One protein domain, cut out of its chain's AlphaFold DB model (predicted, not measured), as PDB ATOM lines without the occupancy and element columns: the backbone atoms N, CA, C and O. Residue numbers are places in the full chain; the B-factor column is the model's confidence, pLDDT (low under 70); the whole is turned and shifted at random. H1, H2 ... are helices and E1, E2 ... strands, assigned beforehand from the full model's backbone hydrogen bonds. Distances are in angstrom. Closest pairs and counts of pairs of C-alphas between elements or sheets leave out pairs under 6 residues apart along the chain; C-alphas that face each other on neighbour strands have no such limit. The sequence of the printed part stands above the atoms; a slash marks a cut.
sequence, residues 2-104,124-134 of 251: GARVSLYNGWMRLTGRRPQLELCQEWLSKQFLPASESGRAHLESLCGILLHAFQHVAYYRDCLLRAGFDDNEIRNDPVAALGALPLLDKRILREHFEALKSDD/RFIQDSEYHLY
ATOM      1  N   GLY A   2      28.769  50.167-161.996       63.78
ATOM      2  CA  GLY A   2      29.440  51.346-162.588       63.78
ATOM      3  C   GLY A   2      29.995  52.403-161.617       63.78
ATOM      4  O   GLY A   2      31.066  52.942-161.859       63.78
ATOM      5  N   ALA A   3      29.352  52.656-160.468       74.62
ATOM      6  CA  ALA A   3      29.819  53.686-159.530       74.62
ATOM      7  C   ALA A   3      31.218  53.406-158.939       74.62
ATOM      8  O   ALA A   3      32.026  54.323-158.814       74.62
ATOM      9  N   ARG A   4      31.539  52.144-158.610       75.12
ATOM     10  CA  ARG A   4      32.865  51.778-158.073       75.12
ATOM     11  C   ARG A   4      33.950  51.834-159.140       75.12
ATOM     12  O   ARG A   4      35.045  52.291-158.838       75.12
ATOM     13  N   VAL A   5      33.630  51.438-160.373       75.12
ATOM     14  CA  VAL A   5      34.540  51.536-161.524       75.12
ATOM     15  C   VAL A   5      34.906  53.000-161.781       75.12
ATOM     16  O   VAL A   5      36.085  53.343-161.850       75.12
ATOM     17  N   SER A   6      33.913  53.893-161.812       80.56
ATOM     18  CA  SER A   6      34.140  55.335-161.968       80.56
ATOM     19  C   SER A   6      34.972  55.926-160.828       80.56
ATOM     20  O   SER A   6      35.884  56.714-161.080       80.56
ATOM     21  N   LEU A   7      34.718  55.517-159.578       83.50
ATOM     22  CA  LEU A   7      35.520  55.934-158.421       83.50
ATOM     23  C   LEU A   7      36.960  55.411-158.495       83.50
ATOM     24  O   LEU A   7      37.894  56.154-158.198       83.50
ATOM     25  N   TYR A   8      37.155  54.159-158.915       81.81
ATOM     26  CA  TYR A   8      38.475  53.566-159.111       81.81
ATOM     27  C   TYR A   8      39.260  54.315-160.195       81.81
ATOM     28  O   TYR A   8      40.388  54.738-159.950       81.81
ATOM     29  N   ASN A   9      38.643  54.579-161.349       80.69
ATOM     30  CA  ASN A   9      39.260  55.333-162.442       80.69
ATOM     31  C   ASN A   9      39.594  56.776-162.032       80.69
ATOM     32  O   ASN A   9      40.683  57.273-162.328       80.69
ATOM     33  N   GLY A  10      38.693  57.444-161.305       84.50
ATOM     34  CA  GLY A  10      38.941  58.771-160.738       84.50
ATOM     35  C   GLY A  10      40.118  58.771-159.761       84.50
ATOM     36  O   GLY A  10      41.015  59.605-159.866       84.50
ATOM     37  N   TRP A  11      40.181  57.788-158.865       83.94
ATOM     38  CA  TRP A  11      41.290  57.630-157.926       83.94
ATOM     39  C   TRP A  11      42.623  57.337-158.624       83.94
ATOM     40  O   TRP A  11      43.645  57.916-158.252       83.94
ATOM     41  N   MET A  12      42.631  56.497-159.662       83.56
ATOM     42  CA  MET A  12      43.829  56.224-160.464       83.56
ATOM     43  C   MET A  12      44.367  57.504-161.115       83.56
ATOM     44  O   MET A  12      45.577  57.728-161.110       83.56
ATOM     45  N   ARG A  13      43.486  58.387-161.604       83.06
ATOM     46  CA  ARG A  13      43.872  59.713-162.123       83.06
ATOM     47  C   ARG A  13      44.443  60.606-161.024       83.06
ATOM     48  O   ARG A  13      45.554  61.102-161.169       83.06
ATOM     49  N   LEU A  14      43.723  60.760-159.914       85.69
ATOM     50  CA  LEU A  14      44.116  61.636-158.801       85.69
ATOM     51  C   LEU A  14      45.423  61.210-158.121       85.69
ATOM     52  O   LEU A  14      46.124  62.040-157.554       85.69
ATOM     53  N   THR A  15      45.756  59.920-158.164       81.31
ATOM     54  CA  THR A  15      46.978  59.378-157.553       81.31
ATOM     55  C   THR A  15      48.137  59.207-158.534       81.31
ATOM     56  O   THR A  15      49.150  58.616-158.157       81.31
ATOM     57  N   GLY A  16      48.000  59.688-159.777       82.62
ATOM     58  CA  GLY A  16      49.037  59.575-160.810       82.62
ATOM     59  C   GLY A  16      49.286  58.142-161.290       82.62
ATOM     60  O   GLY A  16      50.330  57.850-161.858       82.62
ATOM     61  N   ARG A  17      48.345  57.222-161.055       82.56
ATOM     62  CA  ARG A  17      48.457  55.793-161.401       82.56
ATOM     63  C   ARG A  17      47.885  55.452-162.770       82.56
ATOM     64  O   ARG A  17      47.993  54.311-163.202       82.56
ATOM     65  N   ARG A  18      47.292  56.429-163.461       85.94
ATOM     66  CA  ARG A  18      46.749  56.277-164.816       85.94
ATOM     67  C   ARG A  18      47.724  55.618-165.813       85.94
ATOM     68  O   ARG A  18      47.245  54.738-166.526       85.94
ATOM     69  N   PRO A  19      49.042  55.909-165.800       92.12
ATOM     70  CA  PRO A  19      49.984  55.251-166.708       92.12
ATOM     71  C   PRO A  19      49.980  53.714-166.615       92.12
ATOM     72  O   PRO A  19      50.250  53.038-167.597       92.12
ATOM     73  N   GLN A  20      49.609  53.138-165.461       91.06
ATOM     74  CA  GLN A  20      49.493  51.680-165.290       91.06
ATOM     75  C   GLN A  20      48.404  51.086-166.193       91.06
ATOM     76  O   GLN A  20      48.568  49.995-166.733       91.06
ATOM     77  N   LEU A  21      47.284  51.802-166.345       87.19
ATOM     78  CA  LEU A  21      46.169  51.373-167.189       87.19
ATOM     79  C   LEU A  21      46.490  51.572-168.669       87.19
ATOM     80  O   LEU A  21      46.128  50.726-169.477       87.19
ATOM     81  N   GLU A  22      47.187  52.654-169.007       92.00
ATOM     82  CA  GLU A  22      47.606  52.954-170.379       92.00
ATOM     83  C   GLU A  22      48.607  51.907-170.889       92.00
ATOM     84  O   GLU A  22      48.388  51.339-171.954       92.00
ATOM     85  N   LEU A  23      49.613  51.543-170.084       94.44
ATOM     86  CA  LEU A  23      50.539  50.448-170.406       94.44
ATOM     87  C   LEU A  23      49.829  49.095-170.535       94.44
ATOM     88  O   LEU A  23      50.109  48.330-171.451       94.44
ATOM     89  N   CYS A  24      48.881  48.794-169.641       93.62
ATOM     90  CA  CYS A  24      48.090  47.566-169.739       93.62
ATOM     91  C   CYS A  24      47.286  47.514-171.051       93.62
ATOM     92  O   CYS A  24      47.293  46.495-171.741       93.62
ATOM     93  N   GLN A  25      46.636  48.619-171.433       92.00
ATOM     94  CA  GLN A  25      45.906  48.732-172.701       92.00
ATOM     95  C   GLN A  25      46.834  48.590-173.910       92.00
ATOM     96  O   GLN A  25      46.499  47.888-174.864       92.00
ATOM     97  N   GLU A  26      48.012  49.207-173.853       94.44
ATOM     98  CA  GLU A  26      49.039  49.059-174.875       94.44
ATOM     99  C   GLU A  26      49.437  47.584-175.043       94.44
ATOM    100  O   GLU A  26      49.396  47.060-176.155       94.44
ATOM    101  N   TRP A  27      49.748  46.870-173.958       94.88
ATOM    102  CA  TRP A  27      50.134  45.456-174.021       94.88
ATOM    103  C   TRP A  27      49.001  44.547-174.495       94.88
ATOM    104  O   TRP A  27      49.240  43.654-175.307       94.88
ATOM    105  N   LEU A  28      47.760  44.811-174.080       94.50
ATOM    106  CA  LEU A  28      46.581  44.108-174.593       94.50
ATOM    107  C   LEU A  28      46.429  44.276-176.108       94.50
ATOM    108  O   LEU A  28      46.106  43.308-176.795       94.50
ATOM    109  N   SER A  29      46.690  45.472-176.644       94.25
ATOM    110  CA  SER A  29      46.647  45.703-178.095       94.25
ATOM    111  C   SER A  29      47.755  44.961-178.852       94.25
ATOM    112  O   SER A  29      47.596  44.655-180.032       94.25
ATOM    113  N   LYS A  30      48.855  44.624-178.164       93.25
ATOM    114  CA  LYS A  30      50.035  43.964-178.736       93.25
ATOM    115  C   LYS A  30      50.046  42.435-178.573       93.25
ATOM    116  O   LYS A  30      50.834  41.763-179.229       93.25
ATOM    117  N   GLN A  31      49.179  41.862-177.735       92.50
ATOM    118  CA  GLN A  31      49.260  40.454-177.304       92.50
ATOM    119  C   GLN A  31      49.086  39.408-178.425       92.50
ATOM    120  O   GLN A  31      49.469  38.253-178.254       92.50
ATOM    121  N   PHE A  32      48.503  39.805-179.559       94.19
ATOM    122  CA  PHE A  32      48.279  38.943-180.727       94.19
ATOM    123  C   PHE A  32      48.977  39.461-181.987       94.19
ATOM    124  O   PHE A  32      48.586  39.099-183.098       94.19
ATOM    125  N   LEU A  33      49.989  40.322-181.834       94.62
ATOM    126  CA  LEU A  33      50.785  40.765-182.973       94.62
ATOM    127  C   LEU A  33      51.446  39.570-183.675       94.62
ATOM    128  O   LEU A  33      51.869  38.617-183.004       94.62
ATOM    129  N   PRO A  34      51.587  39.617-185.012       96.88
ATOM    130  CA  PRO A  34      52.346  38.620-185.751       96.88
ATOM    131  C   PRO A  34      53.750  38.436-185.169       96.88
ATOM    132  O   PRO A  34      54.376  39.388-184.702       96.88
ATOM    133  N   ALA A  35      54.278  37.212-185.243       95.56
ATOM    134  CA  ALA A  35      55.584  36.881-184.674       95.56
ATOM    135  C   ALA A  35      56.718  37.790-185.187       95.56
ATOM    136  O   ALA A  35      57.622  38.124-184.426       95.56
ATOM    137  N   SER A  36      56.653  38.231-186.446       96.06
ATOM    138  CA  SER A  36      57.607  39.178-187.034       96.06
ATOM    139  C   SER A  36      57.557  40.562-186.377       96.06
ATOM    140  O   SER A  36      58.601  41.148-186.096       96.06
ATOM    141  N   GLU A  37      56.361  41.082-186.101       95.19
ATOM    142  CA  GLU A  37      56.172  42.387-185.462       95.19
ATOM    143  C   GLU A  37      56.589  42.355-183.991       95.19
ATOM    144  O   GLU A  37      57.358  43.211-183.551       95.19
ATOM    145  N   SER A  38      56.159  41.324-183.257       94.81
ATOM    146  CA  SER A  38      56.589  41.085-181.874       94.81
ATOM    147  C   SER A  38      58.104  40.899-181.788       94.81
ATOM    148  O   SER A  38      58.751  41.484-180.924       94.81
ATOM    149  N   GLY A  39      58.690  40.139-182.719       95.25
ATOM    150  CA  GLY A  39      60.134  39.921-182.798       95.25
ATOM    151  C   GLY A  39      60.913  41.225-182.958       95.25
ATOM    152  O   GLY A  39      61.877  41.451-182.228       95.25
ATOM    153  N   ARG A  40      60.462  42.126-183.840       95.06
ATOM    154  CA  ARG A  40      61.081  43.448-184.007       95.06
ATOM    155  C   ARG A  40      60.990  44.289-182.732       95.06
ATOM    156  O   ARG A  40      62.002  44.826-182.295       95.06
ATOM    157  N   ALA A  41      59.815  44.356-182.105       93.94
ATOM    158  CA  ALA A  41      59.625  45.111-180.864       93.94
ATOM    159  C   ALA A  41      60.488  44.568-179.706       93.94
ATOM    160  O   ALA A  41      61.031  45.340-178.909       93.94
ATOM    161  N   HIS A  42      60.652  43.244-179.620       95.06
ATOM    162  CA  HIS A  42      61.538  42.611-178.644       95.06
ATOM    163  C   HIS A  42      63.009  42.942-178.902       95.06
ATOM    164  O   HIS A  42      63.723  43.239-177.948       95.06
ATOM    165  N   LEU A  43      63.460  42.935-180.161       97.19
ATOM    166  CA  LEU A  43      64.836  43.301-180.515       97.19
ATOM    167  C   LEU A  43      65.137  44.773-180.212       97.19
ATOM    168  O   LEU A  43      66.180  45.071-179.638       97.19
ATOM    169  N   GLU A  44      64.210  45.677-180.538       97.06
ATOM    170  CA  GLU A  44      64.318  47.103-180.202       97.06
ATOM    171  C   GLU A  44      64.430  47.303-178.680       97.06
ATOM    172  O   GLU A  44      65.326  48.004-178.205       97.06
ATOM    173  N   SER A  45      63.577  46.623-177.906       96.69
ATOM    174  CA  SER A  45      63.594  46.691-176.436       96.69
ATOM    175  C   SER A  45      64.868  46.089-175.838       96.69
ATOM    176  O   SER A  45      65.455  46.664-174.922       96.69
ATOM    177  N   LEU A  46      65.320  44.946-176.365       98.38
ATOM    178  CA  LEU A  46      66.549  44.281-175.935       98.38
ATOM    179  C   LEU A  46      67.768  45.176-176.171       98.38
ATOM    180  O   LEU A  46      68.563  45.374-175.255       98.38
ATOM    181  N   CYS A  47      67.888  45.746-177.371       98.50
ATOM    182  CA  CYS A  47      68.960  46.675-177.714       98.50
ATOM    183  C   CYS A  47      68.967  47.885-176.768       98.50
ATOM    184  O   CYS A  47      70.009  48.223-176.212       98.50
ATOM    185  N   GLY A  48      67.798  48.480-176.500       98.31
ATOM    186  CA  GLY A  48      67.671  49.592-175.555       98.31
ATOM    187  C   GLY A  48      68.152  49.251-174.140       98.31
ATOM    188  O   GLY A  48      68.923  50.011-173.555       98.31
ATOM    189  N   ILE A  49      67.753  48.093-173.603       97.62
ATOM    190  CA  ILE A  49      68.167  47.649-172.261       97.62
ATOM    191  C   ILE A  49      69.672  47.357-172.210       97.62
ATOM    192  O   ILE A  49      70.331  47.744-171.247       97.62
ATOM    193  N   LEU A  50      70.230  46.704-173.234       98.50
ATOM    194  CA  LEU A  50      71.661  46.391-173.296       98.50
ATOM    195  C   LEU A  50      72.522  47.647-173.417       98.50
ATOM    196  O   LEU A  50      73.528  47.750-172.721       98.50
ATOM    197  N   LEU A  51      72.112  48.615-174.238       98.56
ATOM    198  CA  LEU A  51      72.801  49.899-174.352       98.56
ATOM    199  C   LEU A  51      72.758  50.669-173.036       98.56
ATOM    200  O   LEU A  51      73.786  51.166-172.588       98.56
ATOM    201  N   HIS A  52      71.604  50.717-172.367       97.94
ATOM    202  CA  HIS A  52      71.518  51.335-171.047       97.94
ATOM    203  C   HIS A  52      72.451  50.641-170.042       97.94
ATOM    204  O   HIS A  52      73.199  51.308-169.328       97.94
ATOM    205  N   ALA A  53      72.459  49.306-170.016       97.62
ATOM    206  CA  ALA A  53      73.339  48.531-169.147       97.62
ATOM    207  C   ALA A  53      74.825  48.789-169.452       97.62
ATOM    208  O   ALA A  53      75.612  48.983-168.530       97.62
ATOM    209  N   PHE A  54      75.210  48.839-170.726       98.38
ATOM    210  CA  PHE A  54      76.572  49.151-171.151       98.38
ATOM    211  C   PHE A  54      76.991  50.578-170.767       98.38
ATOM    212  O   PHE A  54      78.098  50.805-170.281       98.38
ATOM    213  N   GLN A  55      76.109  51.556-170.953       98.12
ATOM    214  CA  GLN A  55      76.437  52.965-170.744       98.12
ATOM    215  C   GLN A  55      76.443  53.350-169.264       98.12
ATOM    216  O   GLN A  55      77.332  54.084-168.836       98.12
ATOM    217  N   HIS A  56      75.515  52.813-168.473       98.06
ATOM    218  CA  HIS A  56      75.256  53.302-167.119       98.06
ATOM    219  C   HIS A  56      75.623  52.320-166.003       98.06
ATOM    220  O   HIS A  56      75.700  52.726-164.845       98.06
ATOM    221  N   VAL A  57      75.882  51.041-166.307       98.19
ATOM    222  CA  VAL A  57      76.158  50.014-165.288       98.19
ATOM    223  C   VAL A  57      77.552  49.423-165.479       98.19
ATOM    224  O   VAL A  57      77.799  48.628-166.388       98.19
ATOM    225  N   ALA A  58      78.472  49.768-164.575       98.25
ATOM    226  CA  ALA A  58      79.887  49.403-164.682       98.25
ATOM    227  C   ALA A  58      80.113  47.890-164.850       98.25
ATOM    228  O   ALA A  58      80.889  47.482-165.710       98.25
ATOM    229  N   TYR A  59      79.392  47.057-164.093       98.31
ATOM    230  CA  TYR A  59      79.508  45.600-164.193       98.31
ATOM    231  C   TYR A  59      79.188  45.076-165.603       98.31
ATOM    232  O   TYR A  59      79.951  44.285-166.158       98.31
ATOM    233  N   TYR A  60      78.077  45.522-166.201       98.19
ATOM    234  CA  TYR A  60      77.669  45.052-167.527       98.19
ATOM    235  C   TYR A  60      78.567  45.602-168.629       98.19
ATOM    236  O   TYR A  60      78.919  44.851-169.538       98.19
ATOM    237  N   ARG A  61      79.005  46.861-168.510       98.31
ATOM    238  CA  ARG A  61      80.014  47.446-169.398       98.31
ATOM    239  C   ARG A  61      81.280  46.594-169.450       98.31
ATOM    240  O   ARG A  61      81.714  46.209-170.531       98.31
ATOM    241  N   ASP A  62      81.828  46.227-168.293       98.19
ATOM    242  CA  ASP A  62      83.045  45.415-168.211       98.19
ATOM    243  C   ASP A  62      82.849  44.000-168.778       98.19
ATOM    244  O   ASP A  62      83.784  43.410-169.324       98.19
ATOM    245  N   CYS A  63      81.662  43.409-168.619       98.00
ATOM    246  CA  CYS A  63      81.335  42.111-169.213       98.00
ATOM    247  C   CYS A  63      81.264  42.183-170.743       98.00
ATOM    248  O   CYS A  63      81.875  41.353-171.411       98.00
ATOM    249  N   LEU A  64      80.560  43.178-171.285       98.44
ATOM    250  CA  LEU A  64      80.362  43.350-172.727       98.44
ATOM    251  C   LEU A  64      81.668  43.707-173.441       98.44
ATOM    252  O   LEU A  64      82.016  43.052-174.420       98.44
ATOM    253  N   LEU A  65      82.458  44.635-172.891       98.25
ATOM    254  CA  LEU A  65      83.767  44.988-173.452       98.25
ATOM    255  C   LEU A  65      84.713  43.781-173.504       98.25
ATOM    256  O   LEU A  65      85.386  43.563-174.509       98.25
ATOM    257  N   ARG A  66      84.746  42.952-172.450       97.94
ATOM    258  CA  ARG A  66      85.556  41.719-172.435       97.94
ATOM    259  C   ARG A  66      85.083  40.679-173.445       97.94
ATOM    260  O   ARG A  66      85.897  39.887-173.911       97.94
ATOM    261  N   ALA A  67      83.796  40.682-173.770       97.56
ATOM    262  CA  ALA A  67      83.217  39.840-174.804       97.56
ATOM    263  C   ALA A  67      83.364  40.420-176.225       97.56
ATOM    264  O   ALA A  67      82.947  39.769-177.179       97.56
ATOM    265  N   GLY A  68      83.966  41.607-176.376       97.75
ATOM    266  CA  GLY A  68      84.168  42.257-177.672       97.75
ATOM    267  C   GLY A  68      82.950  43.020-178.193       97.75
ATOM    268  O   GLY A  68      82.832  43.187-179.400       97.75
ATOM    269  N   PHE A  69      82.050  43.461-177.307       98.44
ATOM    270  CA  PHE A  69      80.890  44.277-177.661       98.44
ATOM    271  C   PHE A  69      81.054  45.718-177.165       98.44
ATOM    272  O   PHE A  69      81.155  45.944-175.953       98.44
ATOM    273  N   ASP A  70      81.030  46.683-178.085       97.69
ATOM    274  CA  ASP A  70      80.785  48.099-177.822       97.69
ATOM    275  C   ASP A  70      79.367  48.521-178.263       97.69
ATOM    276  O   ASP A  70      78.534  47.691-178.645       97.69
ATOM    277  N   ASP A  71      79.048  49.813-178.153       97.00
ATOM    278  CA  ASP A  71      77.739  50.370-178.521       97.00
ATOM    279  C   ASP A  71      77.297  49.995-179.950       97.00
ATOM    280  O   ASP A  71      76.105  49.784-180.195       97.00
ATOM    281  N   ASN A  72      78.225  49.922-180.904       97.88
ATOM    282  CA  ASN A  72      77.938  49.576-182.292       97.88
ATOM    283  C   ASN A  72      77.670  48.081-182.447       97.88
ATOM    284  O   ASN A  72      76.683  47.719-183.094       97.88
ATOM    285  N   GLU A  73      78.480  47.203-181.851       98.25
ATOM    286  CA  GLU A  73      78.221  45.761-181.917       98.25
ATOM    287  C   GLU A  73      76.906  45.397-181.224       98.25
ATOM    288  O   GLU A  73      76.159  44.575-181.751       98.25
ATOM    289  N   ILE A  74      76.560  46.053-180.108       98.44
ATOM    290  CA  ILE A  74      75.267  45.855-179.431       98.44
ATOM    291  C   ILE A  74      74.102  46.248-180.346       98.44
ATOM    292  O   ILE A  74      73.095  45.541-180.399       98.44
ATOM    293  N   ARG A  75      74.211  47.363-181.081       98.06
ATOM    294  CA  ARG A  75      73.168  47.800-182.027       98.06
ATOM    295  C   ARG A  75      73.029  46.864-183.221       98.06
ATOM    296  O   ARG A  75      71.917  46.696-183.717       98.06
ATOM    297  N   ASN A  76      74.138  46.285-183.670       97.88
ATOM    298  CA  ASN A  76      74.173  45.387-184.818       97.88
ATOM    299  C   ASN A  76      73.630  43.992-184.477       97.88
ATOM    300  O   ASN A  76      72.851  43.446-185.258       97.88
ATOM    301  N   ASP A  77      74.009  43.428-183.325       97.94
ATOM    302  CA  ASP A  77      73.565  42.103-182.884       97.94
ATOM    303  C   ASP A  77      73.302  42.049-181.362       97.94
ATOM    304  O   ASP A  77      74.099  41.511-180.581       97.94
ATOM    305  N   PRO A  78      72.152  42.584-180.905       98.19
ATOM    306  CA  PRO A  78      71.805  42.590-179.486       98.19
ATOM    307  C   PRO A  78      71.574  41.177-178.923       98.19
ATOM    308  O   PRO A  78      71.693  40.962-177.718       98.19
ATOM    309  N   VAL A  79      71.254  40.194-179.771       98.31
ATOM    310  CA  VAL A  79      71.042  38.805-179.334       98.31
ATOM    311  C   VAL A  79      72.377  38.146-179.005       98.31
ATOM    312  O   VAL A  79      72.494  37.511-177.955       98.31
ATOM    313  N   ALA A  80      73.395  38.334-179.849       98.44
ATOM    314  CA  ALA A  80      74.745  37.862-179.556       98.44
ATOM    315  C   ALA A  80      75.328  38.550-178.313       98.44
ATOM    316  O   ALA A  80      75.899  37.871-177.459       98.44
ATOM    317  N   ALA A  81      75.107  39.860-178.158       98.38
ATOM    318  CA  ALA A  81      75.533  40.605-176.975       98.38
ATOM    319  C   ALA A  81      74.904  40.050-175.683       98.38
ATOM    320  O   ALA A  81      75.608  39.818-174.698       98.38
ATOM    321  N   LEU A  82      73.594  39.765-175.691       98.00
ATOM    322  CA  LEU A  82      72.916  39.113-174.566       98.00
ATOM    323  C   LEU A  82      73.514  37.731-174.270       98.00
ATOM    324  O   LEU A  82      73.743  37.401-173.108       98.00
ATOM    325  N   GLY A  83      73.767  36.932-175.310       98.00
ATOM    326  CA  GLY A  83      74.339  35.590-175.180       98.00
ATOM    327  C   GLY A  83      75.772  35.568-174.638       98.00
ATOM    328  O   GLY A  83      76.198  34.552-174.092       98.00
ATOM    329  N   ALA A  84      76.503  36.675-174.759       96.75
ATOM    330  CA  ALA A  84      77.865  36.806-174.261       96.75
ATOM    331  C   ALA A  84      77.952  37.220-172.780       96.75
ATOM    332  O   ALA A  84      79.005  37.071-172.155       96.75
ATOM    333  N   LEU A  85      76.862  37.736-172.200       96.81
ATOM    334  CA  LEU A  85      76.820  38.102-170.787       96.81
ATOM    335  C   LEU A  85      76.861  36.853-169.888       96.81
ATOM    336  O   LEU A  85      76.172  35.866-170.156       96.81
ATOM    337  N   PRO A  86      77.616  36.883-168.774       93.88
ATOM    338  CA  PRO A  86      77.594  35.789-167.813       93.88
ATOM    339  C   PRO A  86      76.226  35.701-167.127       93.88
ATOM    340  O   PRO A  86      75.584  36.716-166.851       93.88
ATOM    341  N   LEU A  87      75.812  34.482-166.773       96.12
ATOM    342  CA  LEU A  87      74.615  34.281-165.958       96.12
ATOM    343  C   LEU A  87      74.769  34.978-164.600       96.12
ATOM    344  O   LEU A  87      75.764  34.792-163.898       96.12
ATOM    345  N   LEU A  88      73.758  35.762-164.226       93.62
ATOM    346  CA  LEU A  88      73.737  36.508-162.974       93.62
ATOM    347  C   LEU A  88      73.210  35.630-161.831       93.62
ATOM    348  O   LEU A  88      72.011  35.368-161.737       93.62
ATOM    349  N   ASP A  89      74.105  35.184-160.951       91.62
ATOM    350  CA  ASP A  89      73.758  34.403-159.761       91.62
ATOM    351  C   ASP A  89      73.688  35.270-158.481       91.62
ATOM    352  O   ASP A  89      74.057  36.449-158.454       91.62
ATOM    353  N   LYS A  90      73.210  34.682-157.373       89.69
ATOM    354  CA  LYS A  90      73.109  35.378-156.074       89.69
ATOM    355  C   LYS A  90      74.464  35.829-155.518       89.69
ATOM    356  O   LYS A  90      74.511  36.806-154.773       89.69
ATOM    357  N   ARG A  91      75.548  35.118-155.838       90.25
ATOM    358  CA  ARG A  91      76.897  35.459-155.379       90.25
ATOM    359  C   ARG A  91      77.374  36.719-156.098       90.25
ATOM    360  O   ARG A  91      77.792  37.651-155.419       90.25
ATOM    361  N   ILE A  92      77.218  36.793-157.419       93.75
ATOM    362  CA  ILE A  92      77.556  37.965-158.234       93.75
ATOM    363  C   ILE A  92      76.750  39.181-157.773       93.75
ATOM    364  O   ILE A  92      77.331  40.237-157.541       93.75
ATOM    365  N   LEU A  93      75.437  39.031-157.557       92.94
ATOM    366  CA  LEU A  93      74.587  40.110-157.029       92.94
ATOM    367  C   LEU A  93      75.117  40.692-155.711       92.94
ATOM    368  O   LEU A  93      75.001  41.893-155.471       92.94
ATOM    369  N   ARG A  94      75.681  39.847-154.843       90.88
ATOM    370  CA  ARG A  94      76.239  40.264-153.553       90.88
ATOM    371  C   ARG A  94      77.616  40.906-153.711       90.88
ATOM    372  O   ARG A  94      77.834  41.984-153.166       90.88
ATOM    373  N   GLU A  95      78.517  40.251-154.436       93.62
ATOM    374  CA  GLU A  95      79.914  40.673-154.609       93.62
ATOM    375  C   GLU A  95      80.043  41.939-155.462       93.62
ATOM    376  O   GLU A  95      80.901  42.776-155.197       93.62
ATOM    377  N   HIS A  96      79.153  42.123-156.438       95.94
ATOM    378  CA  HIS A  96      79.187  43.235-157.386       95.94
ATOM    379  C   HIS A  96      78.041  44.233-157.197       95.94
ATOM    380  O   HIS A  96      77.773  45.020-158.100       95.94
ATOM    381  N   PHE A  97      77.367  44.245-156.037       95.50
ATOM    382  CA  PHE A  97      76.188  45.093-155.806       95.50
ATOM    383  C   PHE A  97      76.419  46.570-156.159       95.50
ATOM    384  O   PHE A  97      75.565  47.183-156.787       95.50
ATOM    385  N   GLU A  98      77.569  47.136-155.780       96.38
ATOM    386  CA  GLU A  98      77.909  48.533-156.086       96.38
ATOM    387  C   GLU A  98      78.170  48.759-157.584       96.38
ATOM    388  O   GLU A  98      77.711  49.754-158.133       96.38
ATOM    389  N   ALA A  99      78.835  47.822-158.267       97.44
ATOM    390  CA  ALA A  99      79.111  47.909-159.706       97.44
ATOM    391  C   ALA A  99      77.875  47.625-160.583       97.44
ATOM    392  O   ALA A  99      77.855  47.978-161.761       97.44
ATOM    393  N   LEU A 100      76.854  46.982-160.011       97.00
ATOM    394  CA  LEU A 100      75.550  46.731-160.629       97.00
ATOM    395  C   LEU A 100      74.587  47.922-160.502       97.00
ATOM    396  O   LEU A 100      73.478  47.867-161.030       97.00
ATOM    397  N   LYS A 101      74.981  48.991-159.801       97.19
ATOM    398  CA  LYS A 101      74.199  50.226-159.740       97.19
ATOM    399  C   LYS A 101      74.361  51.009-161.034       97.19
ATOM    400  O   LYS A 101      75.471  51.158-161.536       97.19
ATOM    401  N   SER A 102      73.243  51.535-161.521       97.00
ATOM    402  CA  SER A 102      73.254  52.516-162.596       97.00
ATOM    403  C   SER A 102      73.766  53.861-162.069       97.00
ATOM    404  O   SER A 102      73.406  54.274-160.962       97.00
ATOM    405  N   ASP A 103      74.613  54.548-162.829       96.88
ATOM    406  CA  ASP A 103      75.163  55.854-162.441       96.88
ATOM    407  C   ASP A 103      74.125  56.991-162.465       96.88
ATOM    408  O   ASP A 103      74.289  58.008-161.787       96.88
ATOM    409  N   ASP A 104      72.998  56.787-163.146       95.31
ATOM    410  CA  ASP A 104      71.888  57.734-163.232       95.31
ATOM    411  C   ASP A 104      70.871  57.618-162.078       95.31
ATOM    412  O   ASP A 104      69.895  58.374-162.035       95.31
ATOM    413  N   ARG A 124      69.971  41.538-152.638       91.50
ATOM    414  CA  ARG A 124      69.541  42.943-152.652       91.50
ATOM    415  C   ARG A 124      69.327  43.405-154.087       91.50
ATOM    416  O   ARG A 124      70.146  43.114-154.951       91.50
ATOM    417  N   PHE A 125      68.266  44.168-154.307       93.19
ATOM    418  CA  PHE A 125      67.881  44.711-155.605       93.19
ATOM    419  C   PHE A 125      67.553  46.190-155.466       93.19
ATOM    420  O   PHE A 125      67.053  46.611-154.424       93.19
ATOM    421  N   ILE A 126      67.796  46.967-156.517       95.19
ATOM    422  CA  ILE A 126      67.323  48.348-156.609       95.19
ATOM    423  C   ILE A 126      66.060  48.356-157.458       95.19
ATOM    424  O   ILE A 126      66.023  47.756-158.529       95.19
ATOM    425  N   GLN A 127      65.018  49.003-156.950       95.50
ATOM    426  CA  GLN A 127      63.735  49.144-157.626       95.50
ATOM    427  C   GLN A 127      63.343  50.615-157.637       95.50
ATOM    428  O   GLN A 127      63.376  51.284-156.601       95.50
ATOM    429  N   ASP A 128      62.961  51.110-158.806       95.00
ATOM    430  CA  ASP A 128      62.518  52.482-158.996       95.00
ATOM    431  C   ASP A 128      61.015  52.570-159.292       95.00
ATOM    432  O   ASP A 128      60.255  51.594-159.248       95.00
ATOM    433  N   SER A 129      60.557  53.799-159.510       92.94
ATOM    434  CA  SER A 129      59.150  54.073-159.800       92.94
ATOM    435  C   SER A 129      58.707  53.492-161.143       92.94
ATOM    436  O   SER A 129      57.537  53.132-161.278       92.94
ATOM    437  N   GLU A 130      59.623  53.362-162.106       93.19
ATOM    438  CA  GLU A 130      59.352  52.736-163.396       93.19
ATOM    439  C   GLU A 130      59.143  51.229-163.215       93.19
ATOM    440  O   GLU A 130      58.084  50.716-163.572       93.19
ATOM    441  N   TYR A 131      60.047  50.538-162.518       94.62
ATOM    442  CA  TYR A 131      59.864  49.135-162.136       94.62
ATOM    443  C   TYR A 131      58.489  48.889-161.490       94.62
ATOM    444  O   TYR A 131      57.771  47.952-161.852       94.62
ATOM    445  N   HIS A 132      58.078  49.757-160.556       91.81
ATOM    446  CA  HIS A 132      56.770  49.641-159.910       91.81
ATOM    447  C   HIS A 132      55.602  49.835-160.891       91.81
ATOM    448  O   HIS A 132      54.617  49.096-160.826       91.81
ATOM    449  N   LEU A 133      55.698  50.812-161.796       93.56
ATOM    450  CA  LEU A 133      54.707  51.074-162.839       93.56
ATOM    451  C   LEU A 133      54.515  49.847-163.746       93.56
ATOM    452  O   LEU A 133      53.383  49.374-163.878       93.56
ATOM    453  N   TYR A 134      55.603  49.298-164.290       94.75
ATOM    454  CA  TYR A 134      55.569  48.107-165.146       94.75
ATOM    455  C   TYR A 134      55.018  46.886-164.397       94.75
ATOM    456  O   TYR A 134      54.162  46.173-164.922       94.75
TER     457      TYR A 134
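What this domain is: This is residues 2 to 104 and 124 to 134 of the 251 residues of an uncharacterized protein of Marinobacter sp. C1S70 (UniProt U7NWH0). Two helices, H2 and H3, make an open V, and the short helices H4, H5 and H6 gather round residues 43 to 55 of H3 as a small head. E1 and H8 span the mouth of the V from near H7 to H2, and residues 2 to 8 of H1 stick out at the far end. The printed part has 114 residues, mostly helix, in the order H1 to H7, E1, H8. It is loose, with a radius of gyration of the C-alphas of 18.5 A, and elongated, spanning 58 by 36 by 23 A.

Where its parts are: H3, residues 35 to 56, is 31.1 A long, from C-alpha 35 at (55.584, 36.881, -184.674). H2 is residues 18 to 30, 18.9 A; H1 is residues 2 to 14, 18.3 A. H4 is residues 58 to 66, 12.3 A; H5 71 to 76; H6 78 to 84; H7 90 to 95. E1, residues 124 to 128, spans 13.4 A, and H8, residues 129 to 134, ends at C-alpha 134 (55.569, 48.107, -165.146).

How they stand to each other: H3 is the hub. It touches H5 (C-alphas of Cys 47 and Arg 75 closest, 6.1 A) at a shallow tilt of 12 degrees, opposite ways. It touches H6 (Cys 47 and Pro 78, 5.3 A) at a steep 59 degrees. H4 touches it only at the corner (Phe 54 and Arg 61, 4.2 A). H2 touches H8 with residues 19 to 23 alone (Gln 20 and Leu 133, 5.8 A). E1 pairs with no named strand. In each helix every O i to N i+4 pair is within hydrogen-bond range.

The domain as a whole: The C-alphas of Ala 3 and Arg 66 are farthest apart, 58.4 A. Residues 105 to 123 are not printed; the gap is 18.3 A. Links printed whole are tight. Only residue 2 is under pLDDT 70.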